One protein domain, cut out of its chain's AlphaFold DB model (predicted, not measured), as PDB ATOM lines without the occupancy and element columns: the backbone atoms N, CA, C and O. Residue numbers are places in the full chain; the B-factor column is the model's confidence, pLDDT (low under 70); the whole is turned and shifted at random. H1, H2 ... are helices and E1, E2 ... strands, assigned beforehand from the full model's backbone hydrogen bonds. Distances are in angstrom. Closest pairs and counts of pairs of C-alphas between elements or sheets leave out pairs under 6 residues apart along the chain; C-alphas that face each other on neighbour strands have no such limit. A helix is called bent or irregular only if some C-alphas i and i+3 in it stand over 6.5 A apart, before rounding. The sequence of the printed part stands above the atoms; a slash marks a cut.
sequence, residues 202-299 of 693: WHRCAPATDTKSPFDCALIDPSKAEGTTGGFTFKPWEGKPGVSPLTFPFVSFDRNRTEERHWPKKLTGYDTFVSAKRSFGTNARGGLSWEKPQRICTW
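Overview. This is residues 202 to 299 of the 693 residues of the protein "VWA domain-containing protein" of Aggregicoccus sp. 17bor-14 (UniProt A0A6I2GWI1). One antiparallel sheet of seven strands curls like part of a barrel, its edges E6 and E7 apart, and a long loop, residues 221 to 249, reaches out between E2 and E3. It is a folded sheet, bent back on itself: E6, E5, E4 and E3 face E1 and E7, with E2 as the hinge. The printed part has 98 residues, with two named helices and seven named strands in the order E1 E2 E3 E4 H1 E5 H2 E6 E7; the class is mostly strand, with under half of the residues in named elements. The sheet's order is E6 E5 E4 E3 E2 E1 E7. The whole is only just compact, close to loose, with a radius of gyration of the C-alphas of 14.6 A and spans of 42 by 29 by 29 A.

Arrangement. E1, residues 202 to 207, and E2, residues 215 to 220, form a hairpin, with N 203 and O 217 within hydrogen-bond range at 2.8 A. E2 and E3, residues 250 to 255, form another, N 218 and O 252 at 2.9 A. E3 and E4, residues 258 to 263, form a third, N 251 and O 262 at 2.8 A; E1 to E4 are a meander, each strand the antiparallel neighbour of the one before. H1, residues 265 to 268, only grazes the sheet. E5, residues 274 to 279, is antiparallel to E4, N 263 and O 274 at 2.7 A. H2, residues 284 to 287, only grazes the sheet. E6, residues 288 to 291, is antiparallel to E5, N 275 and O 291 at 2.8 A. E7, residues 296 to 298, is antiparallel to E1, N 297 and O 206 at 2.8 A. Both helices are too short for an O i to N i+4 pair; of one O i to N i+3 pair each, H1 has 1 within range and H2 has 0.

Along the chain. E1 begins at C-alpha 202 (-7.250, 30.832, 54.155) and is 16.5 A long; E5 is 17.3 A. E7 ends at C-alpha 298 (-15.311, 30.121, 46.169).

Size, cuts and confidence. The C-alphas farthest apart, of Lys 212 and Pro 241, are 45.5 A apart. The printed part has no cut; the link E2 to E3 is long, and its residues 226 to 231 stand free. Residues 230 to 241 have pLDDT under 70.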
ATOM      1  N   TRP A 202      -7.174  32.100  54.882       95.00
ATOM      2  CA  TRP A 202      -7.250  30.832  54.155       95.00
ATOM      3  C   TRP A 202      -8.703  30.388  54.067       95.00
ATOM      4  O   TRP A 202      -9.399  30.354  55.080       95.00
ATOM      5  N   HIS A 203      -9.103  29.994  52.869       95.19
ATOM      6  CA  HIS A 203     -10.431  29.515  52.524       95.19
ATOM      7  C   HIS A 203     -10.328  28.230  51.702       95.19
ATOM      8  O   HIS A 203      -9.237  27.760  51.357       95.19
ATOM      9  N   ARG A 204     -11.487  27.655  51.381       92.12
ATOM     10  CA  ARG A 204     -11.609  26.544  50.440       92.12
ATOM     11  C   ARG A 204     -12.192  27.061  49.132       92.12
ATOM     12  O   ARG A 204     -13.111  27.874  49.129       92.12
ATOM     13  N   CYS A 205     -11.618  26.584  48.040       94.69
ATOM     14  CA  CYS A 205     -12.088  26.813  46.683       94.69
ATOM     15  C   CYS A 205     -12.207  25.462  45.977       94.69
ATOM     16  O   CYS A 205     -11.604  24.480  46.413       94.69
ATOM     17  N   ALA A 206     -12.927  25.401  44.864       94.06
ATOM     18  CA  ALA A 206     -12.945  24.218  44.010       94.06
ATOM     19  C   ALA A 206     -12.950  24.603  42.527       94.06
ATOM     20  O   ALA A 206     -13.390  25.701  42.184       94.06
ATOM     21  N   PRO A 207     -12.468  23.739  41.615       94.06
ATOM     22  CA  PRO A 207     -12.708  23.930  40.191       94.06
ATOM     23  C   PRO A 207     -14.216  23.932  39.922       94.06
ATOM     24  O   PRO A 207     -14.932  23.074  40.436       94.06
ATOM     25  N   ALA A 208     -14.701  24.843  39.081       93.38
ATOM     26  CA  ALA A 208     -16.131  24.935  38.789       93.38
ATOM     27  C   ALA A 208     -16.696  23.679  38.096       93.38
ATOM     28  O   ALA A 208     -17.890  23.393  38.201       93.38
ATOM     29  N   THR A 209     -15.823  22.904  37.449       91.44
ATOM     30  CA  THR A 209     -16.113  21.605  36.828       91.44
ATOM     31  C   THR A 209     -16.008  20.408  37.777       91.44
ATOM     32  O   THR A 209     -16.406  19.313  37.392       91.44
ATOM     33  N   ASP A 210     -15.427  20.568  38.969       90.06
ATOM     34  CA  ASP A 210     -15.234  19.485  39.944       90.06
ATOM     35  C   ASP A 210     -15.302  20.024  41.380       90.06
ATOM     36  O   ASP A 210     -14.306  20.131  42.098       90.06
ATOM     37  N   THR A 211     -16.512  20.377  41.808       89.12
ATOM     38  CA  THR A 211     -16.750  20.983  43.126       89.12
ATOM     39  C   THR A 211     -16.558  20.010  44.294       89.12
ATOM     40  O   THR A 211     -16.457  20.439  45.441       89.12
ATOM     41  N   LYS A 212     -16.427  18.706  44.009       85.00
ATOM     42  CA  LYS A 212     -16.172  17.643  44.997       85.00
ATOM     43  C   LYS A 212     -14.712  17.567  45.437       85.00
ATOM     44  O   LYS A 212     -14.415  16.924  46.443       85.00
ATOM     45  N   SER A 213     -13.815  18.230  44.707       88.19
ATOM     46  CA  SER A 213     -12.373  18.243  44.963       88.19
ATOM     47  C   SER A 213     -11.897  19.621  45.443       88.19
ATOM     48  O   SER A 213     -11.151  20.303  44.731       88.19
ATOM     49  N   PRO A 214     -12.306  20.072  46.645       91.38
ATOM     50  CA  PRO A 214     -11.882  21.363  47.151       91.38
ATOM     51  C   PRO A 214     -10.374  21.394  47.440       91.38
ATOM     52  O   PRO A 214      -9.761  20.392  47.829       91.38
ATOM     53  N   PHE A 215      -9.779  22.577  47.335       92.88
ATOM     54  CA  PHE A 215      -8.380  22.868  47.640       92.88
ATOM     55  C   PHE A 215      -8.251  24.172  48.440       92.88
ATOM     56  O   PHE A 215      -9.185  24.973  48.502       92.88
ATOM     57  N   ASP A 216      -7.097  24.373  49.079       94.50
ATOM     58  CA  ASP A 216      -6.835  25.586  49.856       94.50
ATOM     59  C   ASP A 216      -6.531  26.760  48.926       94.50
ATOM     60  O   ASP A 216      -5.650  26.689  48.065       94.50
ATOM     61  N   CYS A 217      -7.227  27.865  49.144       96.81
ATOM     62  CA  CYS A 217      -6.997  29.134  48.474       96.81
ATOM     63  C   CYS A 217      -6.913  30.243  49.521       96.81
ATOM     64  O   CYS A 217      -7.391  30.082  50.643       96.81
ATOM     65  N   ALA A 218      -6.277  31.362  49.188       97.88
ATOM     66  CA  ALA A 218      -6.175  32.482  50.114       97.88
ATOM     67  C   ALA A 218      -6.860  33.725  49.565       97.88
ATOM     68  O   ALA A 218      -6.659  34.077  48.402       97.88
ATOM     69  N   LEU A 219      -7.611  34.405  50.426       97.81
ATOM     70  CA  LEU A 219      -8.075  35.763  50.194       97.81
ATOM     71  C   LEU A 219      -6.975  36.737  50.619       97.81
ATOM     72  O   LEU A 219      -6.577  36.775  51.786       97.81
ATOM     73  N   ILE A 220      -6.513  37.545  49.671       95.75
ATOM     74  CA  ILE A 220      -5.638  38.684  49.924       95.75
ATOM     75  C   ILE A 220      -6.482  39.937  49.728       95.75
ATOM     76  O   ILE A 220      -6.754  40.354  48.601       95.75
ATOM     77  N   ASP A 221      -6.904  40.515  50.847       92.56
ATOM     78  CA  ASP A 221      -7.660  41.759  50.908       92.56
ATOM     79  C   ASP A 221      -6.760  42.869  51.472       92.56
ATOM     80  O   ASP A 221      -6.494  42.892  52.679       92.56
ATOM     81  N   PRO A 222      -6.290  43.809  50.630       87.06
ATOM     82  CA  PRO A 222      -5.430  44.896  51.085       87.06
ATOM     83  C   PRO A 222      -6.046  45.784  52.174       87.06
ATOM     84  O   PRO A 222      -5.298  46.455  52.884       87.06
ATOM     85  N   SER A 223      -7.378  45.811  52.324       86.25
ATOM     86  CA  SER A 223      -8.046  46.568  53.391       86.25
ATOM     87  C   SER A 223      -7.840  45.948  54.780       86.25
ATOM     88  O   SER A 223      -7.846  46.670  55.777       86.25
ATOM     89  N   LYS A 224      -7.575  44.637  54.841       90.69
ATOM     90  CA  LYS A 224      -7.318  43.875  56.073       90.69
ATOM     91  C   LYS A 224      -5.832  43.770  56.423       90.69
ATOM     92  O   LYS A 224      -5.479  43.094  57.386       90.69
ATOM     93  N   ALA A 225      -4.951  44.413  55.655       90.44
ATOM     94  CA  ALA A 225      -3.510  44.307  55.850       90.44
ATOM     95  C   ALA A 225      -3.075  44.791  57.246       90.44
ATOM     96  O   ALA A 225      -3.332  45.927  57.649       90.44
ATOM     97  N   GLU A 226      -2.347  43.941  57.966       92.69
ATOM     98  CA  GLU A 226      -1.799  44.256  59.287       92.69
ATOM     99  C   GLU A 226      -0.444  44.978  59.173       92.69
ATOM    100  O   GLU A 226       0.322  44.775  58.224       92.69
ATOM    101  N   GLY A 227      -0.100  45.790  60.176       89.81
ATOM    102  CA  GLY A 227       1.168  46.518  60.244       89.81
ATOM    103  C   GLY A 227       1.120  47.889  59.565       89.81
ATOM    104  O   GLY A 227       0.099  48.571  59.546       89.81
ATOM    105  N   THR A 228       2.260  48.349  59.053       86.62
ATOM    106  CA  THR A 228       2.378  49.687  58.463       86.62
ATOM    107  C   THR A 228       1.789  49.686  57.074       86.62
ATOM    108  O   THR A 228       2.428  49.278  56.108       86.62
ATOM    109  N   THR A 229       0.573  50.202  56.978       74.12
ATOM    110  CA  THR A 229      -0.130  50.282  55.709       74.12
ATOM    111  C   THR A 229       0.105  51.598  54.981       74.12
ATOM    112  O   THR A 229      -0.259  51.679  53.829       74.12
ATOM    113  N   GLY A 230       0.770  52.613  55.548       58.28
ATOM    114  CA  GLY A 230       0.859  53.965  54.954       58.28
ATOM    115  C   GLY A 230       1.528  54.096  53.567       58.28
ATOM    116  O   GLY A 230       1.380  55.131  52.925       58.28
ATOM    117  N   GLY A 231       2.249  53.073  53.081       55.97
ATOM    118  CA  GLY A 231       2.700  52.962  51.677       55.97
ATOM    119  C   GLY A 231       1.731  52.197  50.752       55.97
ATOM    120  O   GLY A 231       1.886  52.193  49.530       55.97
ATOM    121  N   PHE A 232       0.717  51.562  51.341       54.19
ATOM    122  CA  PHE A 232      -0.279  50.655  50.758       54.19
ATOM    123  C   PHE A 232      -1.718  51.186  50.876       54.19
ATOM    124  O   PHE A 232      -2.554  50.851  50.046       54.19
ATOM    125  N   THR A 233      -2.005  52.073  51.828       49.41
ATOM    126  CA  THR A 233      -3.304  52.695  52.064       49.41
ATOM    127  C   THR A 233      -3.230  54.175  51.681       49.41
ATOM    128  O   THR A 233      -2.555  54.989  52.301       49.41
ATOM    129  N   PHE A 234      -3.976  54.505  50.627       49.62
ATOM    130  CA  PHE A 234      -4.387  55.840  50.185       49.62
ATOM    131  C   PHE A 234      -3.516  56.646  49.196       49.62
ATOM    132  O   PHE A 234      -2.468  57.210  49.490       49.62
ATOM    133  N   LYS A 235      -4.177  56.863  48.046       49.47
ATOM    134  CA  LYS A 235      -4.145  58.012  47.125       49.47
ATOM    135  C   LYS A 235      -3.088  57.995  46.005       49.47
ATOM    136  O   LYS A 235      -2.062  58.672  46.113       49.47
ATOM    137  N   PRO A 236      -3.414  57.400  44.839       51.50
ATOM    138  CA  PRO A 236      -4.768  57.215  44.304       51.50
ATOM    139  C   PRO A 236      -5.205  55.752  44.272       51.50
ATOM    140  O   PRO A 236      -4.405  54.828  44.151       51.50
ATOM    141  N   TRP A 237      -6.519  55.619  44.319       52.91
ATOM    142  CA  TRP A 237      -7.302  54.418  44.073       52.91
ATOM    143  C   TRP A 237      -7.129  53.878  42.636       52.91
ATOM    144  O   TRP A 237      -7.201  52.675  42.422       52.91
ATOM    145  N   GLU A 238      -6.798  54.755  41.678       58.22
ATOM    146  CA  GLU A 238      -6.803  54.469  40.230       58.22
ATOM    147  C   GLU A 238      -5.416  54.485  39.560       58.22
ATOM    148  O   GLU A 238      -5.302  54.625  38.348       58.22
ATOM    149  N   GLY A 239      -4.333  54.351  40.329       55.91
ATOM    150  CA  GLY A 239      -2.985  54.552  39.791       55.91
ATOM    151  C   GLY A 239      -2.698  56.042  39.560       55.91
ATOM    152  O   GLY A 239      -3.516  56.822  39.082       55.91
ATOM    153  N   LYS A 240      -1.538  56.505  40.021       60.38
ATOM    154  CA  LYS A 240      -1.048  57.870  39.742       60.38
ATOM    155  C   LYS A 240       0.152  57.688  38.832       60.38
ATOM    156  O   LYS A 240       0.791  56.636  38.898       60.38
ATOM    157  N   PRO A 241       0.538  58.707  38.053       65.25
ATOM    158  CA  PRO A 241       1.832  58.686  37.391       65.25
ATOM    159  C   PRO A 241       2.927  58.308  38.400       65.25
ATOM    160  O   PRO A 241       3.108  58.992  39.408       65.25
ATOM    161  N   GLY A 242       3.610  57.190  38.156       73.62
ATOM    162  CA  GLY A 242       4.692  56.704  39.012       73.62
ATOM    163  C   GLY A 242       4.325  55.651  40.069       73.62
ATOM    164  O   GLY A 242       5.241  55.194  40.747       73.62
ATOM    165  N   VAL A 243       3.051  55.259  40.232       78.56
ATOM    166  CA  VAL A 243       2.636  54.263  41.246       78.56
ATOM    167  C   VAL A 243       1.520  53.352  40.724       78.56
ATOM    168  O   VAL A 243       0.494  53.847  40.253       78.56
ATOM    169  N   SER A 244       1.692  52.035  40.875       82.06
ATOM    170  CA  SER A 244       0.686  51.037  40.500       82.06
ATOM    171  C   SER A 244      -0.622  51.207  41.292       82.06
ATOM    172  O   SER A 244      -0.601  51.688  42.445       82.06
ATOM    173  N   PRO A 245      -1.773  50.836  40.695       82.62
ATOM    174  CA  PRO A 245      -3.050  50.847  41.395       82.62
ATOM    175  C   PRO A 245      -3.011  49.890  42.588       82.62
ATOM    176  O   PRO A 245      -2.255  48.919  42.609       82.62
ATOM    177  N   LEU A 246      -3.829  50.173  43.601       80.50
ATOM    178  CA  LEU A 246      -4.061  49.201  44.662       80.50
ATOM    179  C   LEU A 246      -5.061  48.171  44.144       80.50
ATOM    180  O   LEU A 246      -6.200  48.534  43.819       80.50
ATOM    181  N   THR A 247      -4.631  46.910  44.077       88.56
ATOM    182  CA  THR A 247      -5.515  45.822  43.663       88.56
ATOM    183  C   THR A 247      -6.785  45.768  44.517       88.56
ATOM    184  O   THR A 247      -6.753  46.053  45.715       88.56
ATOM    185  N   PHE A 248      -7.904  45.381  43.909       91.25
ATOM    186  CA  PHE A 248      -9.050  44.869  44.659       91.25
ATOM    187  C   PHE A 248      -8.693  43.566  45.396       91.25
ATOM    188  O   PHE A 248      -7.684  42.941  45.035       91.25
ATOM    189  N   PRO A 249      -9.501  43.146  46.392       93.56
ATOM    190  CA  PRO A 249      -9.364  41.832  47.002       93.56
ATOM    191  C   PRO A 249      -9.344  40.737  45.938       93.56
ATOM    192  O   PRO A 249     -10.101  40.784  44.963       93.56
ATOM    193  N   PHE A 250      -8.458  39.764  46.113       96.19
ATOM    194  CA  PHE A 250      -8.315  38.665  45.169       96.19
ATOM    195  C   PHE A 250      -8.062  37.347  45.882       96.19
ATOM    196  O   PHE A 250      -7.446  37.283  46.947       96.19
ATOM    197  N   VAL A 251      -8.527  36.282  45.246       98.06
ATOM    198  CA  VAL A 251      -8.277  34.904  45.640       98.06
ATOM    199  C   VAL A 251      -7.036  34.418  44.913       98.06
ATOM    200  O   VAL A 251      -6.921  34.592  43.700       98.06
ATOM    201  N   SER A 252      -6.096  33.798  45.619       97.81
ATOM    202  CA  SER A 252      -4.897  33.242  44.997       97.81
ATOM    203  C   SER A 252      -4.528  31.874  45.537       97.81
ATOM    204  O   SER A 252      -4.758  31.551  46.702       97.81
ATOM    205  N   PHE A 253      -3.947  31.066  44.658       97.06
ATOM    206  CA  PHE A 253      -3.457  29.733  44.964       97.06
ATOM    207  C   PHE A 253      -2.400  29.290  43.947       97.06
ATOM    208  O   PHE A 253      -2.199  29.899  42.894       97.06
ATOM    209  N   ASP A 254      -1.719  28.210  44.306       94.81
ATOM    210  CA  ASP A 254      -0.816  27.432  43.464       94.81
ATOM    211  C   ASP A 254      -1.578  26.205  42.964       94.81
ATOM    212  O   ASP A 254      -2.160  25.467  43.763       94.81
ATOM    213  N   ARG A 255      -1.550  25.968  41.651       90.25
ATOM    214  CA  ARG A 255      -1.944  24.686  41.070       90.25
ATOM    215  C   ARG A 255      -1.021  24.327  39.916       90.25
ATOM    216  O   ARG A 255      -0.840  25.106  38.987       90.25
ATOM    217  N   ASN A 256      -0.450  23.122  39.942       89.62
ATOM    218  CA  ASN A 256       0.418  22.610  38.873       89.62
ATOM    219  C   ASN A 256       1.574  23.569  38.516       89.62
ATOM    220  O   ASN A 256       1.832  23.827  37.339       89.62
ATOM    221  N   ARG A 257       2.266  24.110  39.534       93.81
ATOM    222  CA  ARG A 257       3.350  25.101  39.362       93.81
ATOM    223  C   ARG A 257       2.905  26.352  38.593       93.81
ATOM    224  O   ARG A 257       3.683  26.938  37.839       93.81
ATOM    225  N   THR A 258       1.651  26.740  38.763       95.75
ATOM    226  CA  THR A 258       1.080  27.969  38.220       95.75
ATOM    227  C   THR A 258       0.416  28.714  39.363       95.75
ATOM    228  O   THR A 258      -0.382  28.144  40.102       95.75
ATOM    229  N   GLU A 259       0.771  29.984  39.521       96.94
ATOM    230  CA  GLU A 259       0.019  30.899  40.369       96.94
ATOM    231  C   GLU A 259      -1.203  31.366  39.600       96.94
ATOM    232  O   GLU A 259      -1.086  31.880  38.484       96.94
ATOM    233  N   GLU A 260      -2.359  31.223  40.226       97.06
ATOM    234  CA  GLU A 260      -3.592  31.819  39.749       97.06
ATOM    235  C   GLU A 260      -4.019  32.921  40.721       97.06
ATOM    236  O   GLU A 260      -3.873  32.801  41.944       97.06
ATOM    237  N   ARG A 261      -4.525  34.019  40.162       97.69
ATOM    238  CA  ARG A 261      -5.192  35.092  40.897       97.69
ATOM    239  C   ARG A 261      -6.544  35.331  40.261       97.69
ATOM    240  O   ARG A 261      -6.630  35.463  39.044       97.69
ATOM    241  N   HIS A 262      -7.575  35.375  41.085       97.19
ATOM    242  CA  HIS A 262      -8.964  35.524  40.681       97.19
ATOM    243  C   HIS A 262      -9.563  36.700  41.445       97.19
ATOM    244  O   HIS A 262      -9.373  36.814  42.652       97.19
ATOM    245  N   TRP A 263     -10.284  37.562  40.743       96.00
ATOM    246  CA  TRP A 263     -11.018  38.710  41.261       96.00
ATOM    247  C   TRP A 263     -12.514  38.431  41.073       96.00
ATOM    248  O   TRP A 263     -13.048  38.685  39.989       96.00
ATOM    249  N   PRO A 264     -13.183  37.852  42.087       92.88
ATOM    250  CA  PRO A 264     -14.609  37.569  42.034       92.88
ATOM    251  C   PRO A 264     -15.458  38.830  41.917       92.88
ATOM    252  O   PRO A 264     -15.146  39.863  42.515       92.88
ATOM    253  N   LYS A 265     -16.593  38.721  41.222       88.50
ATOM    254  CA  LYS A 265     -17.577  39.810  41.084       88.50
ATOM    255  C   LYS A 265     -18.035  40.335  42.438       88.50
ATOM    256  O   LYS A 265     -17.966  41.533  42.687       88.50
ATOM    257  N   LYS A 266     -18.379  39.415  43.344       86.25
ATOM    258  CA  LYS A 266     -18.842  39.714  44.708       86.25
ATOM    259  C   LYS A 266     -17.814  40.486  45.554       86.25
ATOM    260  O   LYS A 266     -18.208  41.160  46.490       86.25
ATOM    261  N   LEU A 267     -16.517  40.426  45.222       88.62
ATOM    262  CA  LEU A 267     -15.461  41.172  45.930       88.62
ATOM    263  C   LEU A 267     -15.042  42.474  45.236       88.62
ATOM    264  O   LEU A 267     -14.339  43.287  45.832       88.62
ATOM    265  N   THR A 268     -15.388  42.647  43.960       88.69
ATOM    266  CA  THR A 268     -14.864  43.742  43.127       88.69
ATOM    267  C   THR A 268     -15.933  44.690  42.602       88.69
ATOM    268  O   THR A 268     -15.587  45.777  42.148       88.69
ATOM    269  N   GLY A 269     -17.204  44.282  42.613       85.12
ATOM    270  CA  GLY A 269     -18.293  45.006  41.955       85.12
ATOM    271  C   GLY A 269     -18.220  44.966  40.423       85.12
ATOM    272  O   GLY A 269     -18.992  45.642  39.748       85.12
ATOM    273  N   TYR A 270     -17.290  44.198  39.844       87.38
ATOM    274  CA  TYR A 270     -17.197  44.050  38.397       87.38
ATOM    275  C   TYR A 270     -18.375  43.256  37.826       87.38
ATOM    276  O   TYR A 270     -18.964  42.390  38.470       87.38
ATOM    277  N   ASP A 271     -18.670  43.524  36.557       84.31
ATOM    278  CA  ASP A 271     -19.697  42.828  35.778       84.31
ATOM    279  C   ASP A 271     -19.312  41.378  35.421       84.31
ATOM    280  O   ASP A 271     -20.179  40.580  35.061       84.31
ATOM    281  N   THR A 272     -18.036  41.014  35.564       87.56
ATOM    282  CA  THR A 272     -17.486  39.688  35.249       87.56
ATOM    283  C   THR A 272     -16.344  39.322  36.198       87.56
ATOM    284  O   THR A 272     -15.756  40.188  36.854       87.56
ATOM    285  N   PHE A 273     -16.019  38.033  36.261       91.44
ATOM    286  CA  PHE A 273     -14.786  37.580  36.890       91.44
ATOM    287  C   PHE A 273     -13.576  38.095  36.111       91.44
ATOM    288  O   PHE A 273     -13.579  38.210  34.890       91.44
ATOM    289  N   VAL A 274     -12.495  38.391  36.819       94.75
ATOM    290  CA  VAL A 274     -11.200  38.631  36.178       94.75
ATOM    291  C   VAL A 274     -10.204  37.672  36.790       94.75
ATOM    292  O   VAL A 274     -10.185  37.481  38.001       94.75
ATOM    293  N   SER A 275      -9.366  37.049  35.975       95.75
ATOM    294  CA  SER A 275      -8.311  36.175  36.463       95.75
ATOM    295  C   SER A 275      -7.018  36.354  35.684       95.75
ATOM    296  O   SER A 275      -7.007  36.768  34.523       95.75
ATOM    297  N   ALA A 276      -5.913  36.052  36.355       96.62
ATOM    298  CA  ALA A 276      -4.582  36.037  35.785       96.62
ATOM    299  C   ALA A 276      -3.846  34.771  36.209       96.62
ATOM    300  O   ALA A 276      -3.911  34.356  37.369       96.62
ATOM    301  N   LYS A 277      -3.091  34.192  35.279       96.00
ATOM    302  CA  LYS A 277      -2.251  33.018  35.523       96.00
ATOM    303  C   LYS A 277      -0.797  33.330  35.220       96.00
ATOM    304  O   LYS A 277      -0.494  34.004  34.232       96.00
ATOM    305  N   ARG A 278       0.100  32.789  36.043       96.00
ATOM    306  CA  ARG A 278       1.552  32.864  35.869       96.00
ATOM    307  C   ARG A 278       2.184  31.506  36.126       96.00
ATOM    308  O   ARG A 278       2.152  31.009  37.250       96.00
ATOM    309  N   SER A 279       2.833  30.927  35.123       96.56
ATOM    310  CA  SER A 279       3.636  29.720  35.337       96.56
ATOM    311  C   SER A 279       4.891  30.041  36.152       96.56
ATOM    312  O   SER A 279       5.571  31.043  35.911       96.56
ATOM    313  N   PHE A 280       5.231  29.189  37.109       95.81
ATOM    314  CA  PHE A 280       6.443  29.346  37.905       95.81
ATOM    315  C   PHE A 280       7.708  29.289  37.041       95.81
ATOM    316  O   PHE A 280       7.780  28.557  36.053       95.81
ATOM    317  N   GLY A 281       8.705  30.093  37.413       94.12
ATOM    318  CA  GLY A 281       9.912  30.336  36.617       94.12
ATOM    319  C   GLY A 281       9.762  31.441  35.563       94.12
ATOM    320  O   GLY A 281      10.743  31.781  34.905       94.12
ATOM    321  N   THR A 282       8.569  32.026  35.408       93.75
ATOM    322  CA  THR A 282       8.329  33.159  34.500       93.75
ATOM    323  C   THR A 282       8.170  34.479  35.257       93.75
ATOM    324  O   THR A 282       7.663  34.523  36.383       93.75
ATOM    325  N   ASN A 283       8.594  35.571  34.612       94.88
ATOM    326  CA  ASN A 283       8.423  36.934  35.110       94.88
ATOM    327  C   ASN A 283       7.022  37.447  34.748       94.88
ATOM    328  O   ASN A 283       6.665  37.489  33.570       94.88
ATOM    329  N   ALA A 284       6.261  37.908  35.743       94.56
ATOM    330  CA  ALA A 284       4.912  38.442  35.550       94.56
ATOM    331  C   ALA A 284       4.866  39.603  34.537       94.56
ATOM    332  O   ALA A 284       3.894  39.761  33.808       94.56
ATOM    333  N   ARG A 285       5.953  40.372  34.397       94.12
ATOM    334  CA  ARG A 285       6.052  41.518  33.468       94.12
ATOM    335  C   ARG A 285       6.046  41.140  31.976       94.12
ATOM    336  O   ARG A 285       6.189  42.008  31.123       94.12
ATOM    337  N   GLY A 286       5.934  39.856  31.650       91.81
ATOM    338  CA  GLY A 286       5.764  39.383  30.272       91.81
ATOM    339  C   GLY A 286       5.230  37.955  30.150       91.81
ATOM    340  O   GLY A 286       5.247  37.408  29.053       91.81
ATOM    341  N   GLY A 287       4.807  37.335  31.256       90.38
ATOM    342  CA  GLY A 287       4.410  35.924  31.325       90.38
ATOM    343  C   GLY A 287       3.013  35.693  31.897       90.38
ATOM    344  O   GLY A 287       2.738  34.592  32.366       90.38
ATOM    345  N   LEU A 288       2.161  36.723  31.919       95.75
ATOM    346  CA  LEU A 288       0.784  36.617  32.401       95.75
ATOM    347  C   LEU A 288      -0.180  36.248  31.277       95.75
ATOM    348  O   LEU A 288      -0.090  36.776  30.170       95.75
ATOM    349  N   SER A 289      -1.138  35.387  31.608       94.56
ATOM    350  CA  SER A 289      -2.343  35.147  30.812       94.56
ATOM    351  C   SER A 289      -3.543  35.698  31.569       94.56
ATOM    352  O   SER A 289      -3.756  35.295  32.711       94.56
ATOM    353  N   TRP A 290      -4.297  36.604  30.947       94.62
ATOM    354  CA  TRP A 290      -5.504  37.205  31.515       94.62
ATOM    355  C   TRP A 290      -6.754  36.576  30.906       94.62
ATOM    356  O   TRP A 290      -6.831  36.399  29.692       94.62
ATOM    357  N   GLU A 291      -7.737  36.268  31.744       93.31
ATOM    358  CA  GLU A 291      -8.997  35.633  31.356       93.31
ATOM    359  C   GLU A 291     -10.159  36.295  32.120       93.31
ATOM    360  O   GLU A 291     -10.005  36.688  33.276       93.31
ATOM    361  N   LYS A 292     -11.324  36.420  31.478       91.56
ATOM    362  CA  LYS A 292     -12.597  36.788  32.120       91.56
ATOM    363  C   LYS A 292     -13.441  35.607  32.632       91.56
ATOM    364  O   LYS A 292     -14.116  35.773  33.641       91.56
ATOM    365  N   PRO A 293     -13.458  34.414  32.000       89.69
ATOM    366  CA  PRO A 293     -14.345  33.351  32.467       89.69
ATOM    367  C   PRO A 293     -14.036  32.934  33.908       89.69
ATOM    368  O   PRO A 293     -12.881  32.700  34.270       89.69
ATOM    369  N   GLN A 294     -15.088  32.754  34.704       92.50
ATOM    370  CA  GLN A 294     -14.987  32.107  36.005       92.50
ATOM    371  C   GLN A 294     -14.707  30.613  35.813       92.50
ATOM    372  O   GLN A 294     -15.398  29.932  35.053       92.50
ATOM    373  N   ARG A 295     -13.685  30.105  36.507       93.25
ATOM    374  CA  ARG A 295     -13.248  28.691  36.454       93.25
ATOM    375  C   ARG A 295     -13.197  28.024  37.826       93.25
ATOM    376  O   ARG A 295     -12.864  26.844  37.943       93.25
ATOM    377  N   ILE A 296     -13.472  28.787  38.876       94.56
ATOM    378  CA  ILE A 296     -13.447  28.322  40.258       94.56
ATOM    379  C   ILE A 296     -14.749  28.701  40.952       94.56
ATOM    380  O   ILE A 296     -15.363  29.712  40.614       94.56
ATOM    381  N   CYS A 297     -15.121  27.889  41.930       93.62
ATOM    382  CA  CYS A 297     -16.093  28.229  42.951       93.62
ATOM    383  C   CYS A 297     -15.343  28.620  44.218       93.62
ATOM    384  O   CYS A 297     -14.324  28.004  44.564       93.62
ATOM    385  N   THR A 298     -15.848  29.629  44.905       92.69
ATOM    386  CA  THR A 298     -15.311  30.121  46.169       92.69
ATOM    387  C   THR A 298     -16.358  29.994  47.270       92.69
ATOM    388  O   THR A 298     -17.539  29.747  47.023       92.69
ATOM    389  N   TRP A 299     -15.935  30.203  48.514       90.12
ATOM    390  CA  TRP A 299     -16.824  30.256  49.681       90.12
ATOM    391  C   TRP A 299     -17.900  31.355  49.587       90.12
ATOM    392  O   TRP A 299     -18.822  31.373  50.394       90.12
TER     393      TRP A 299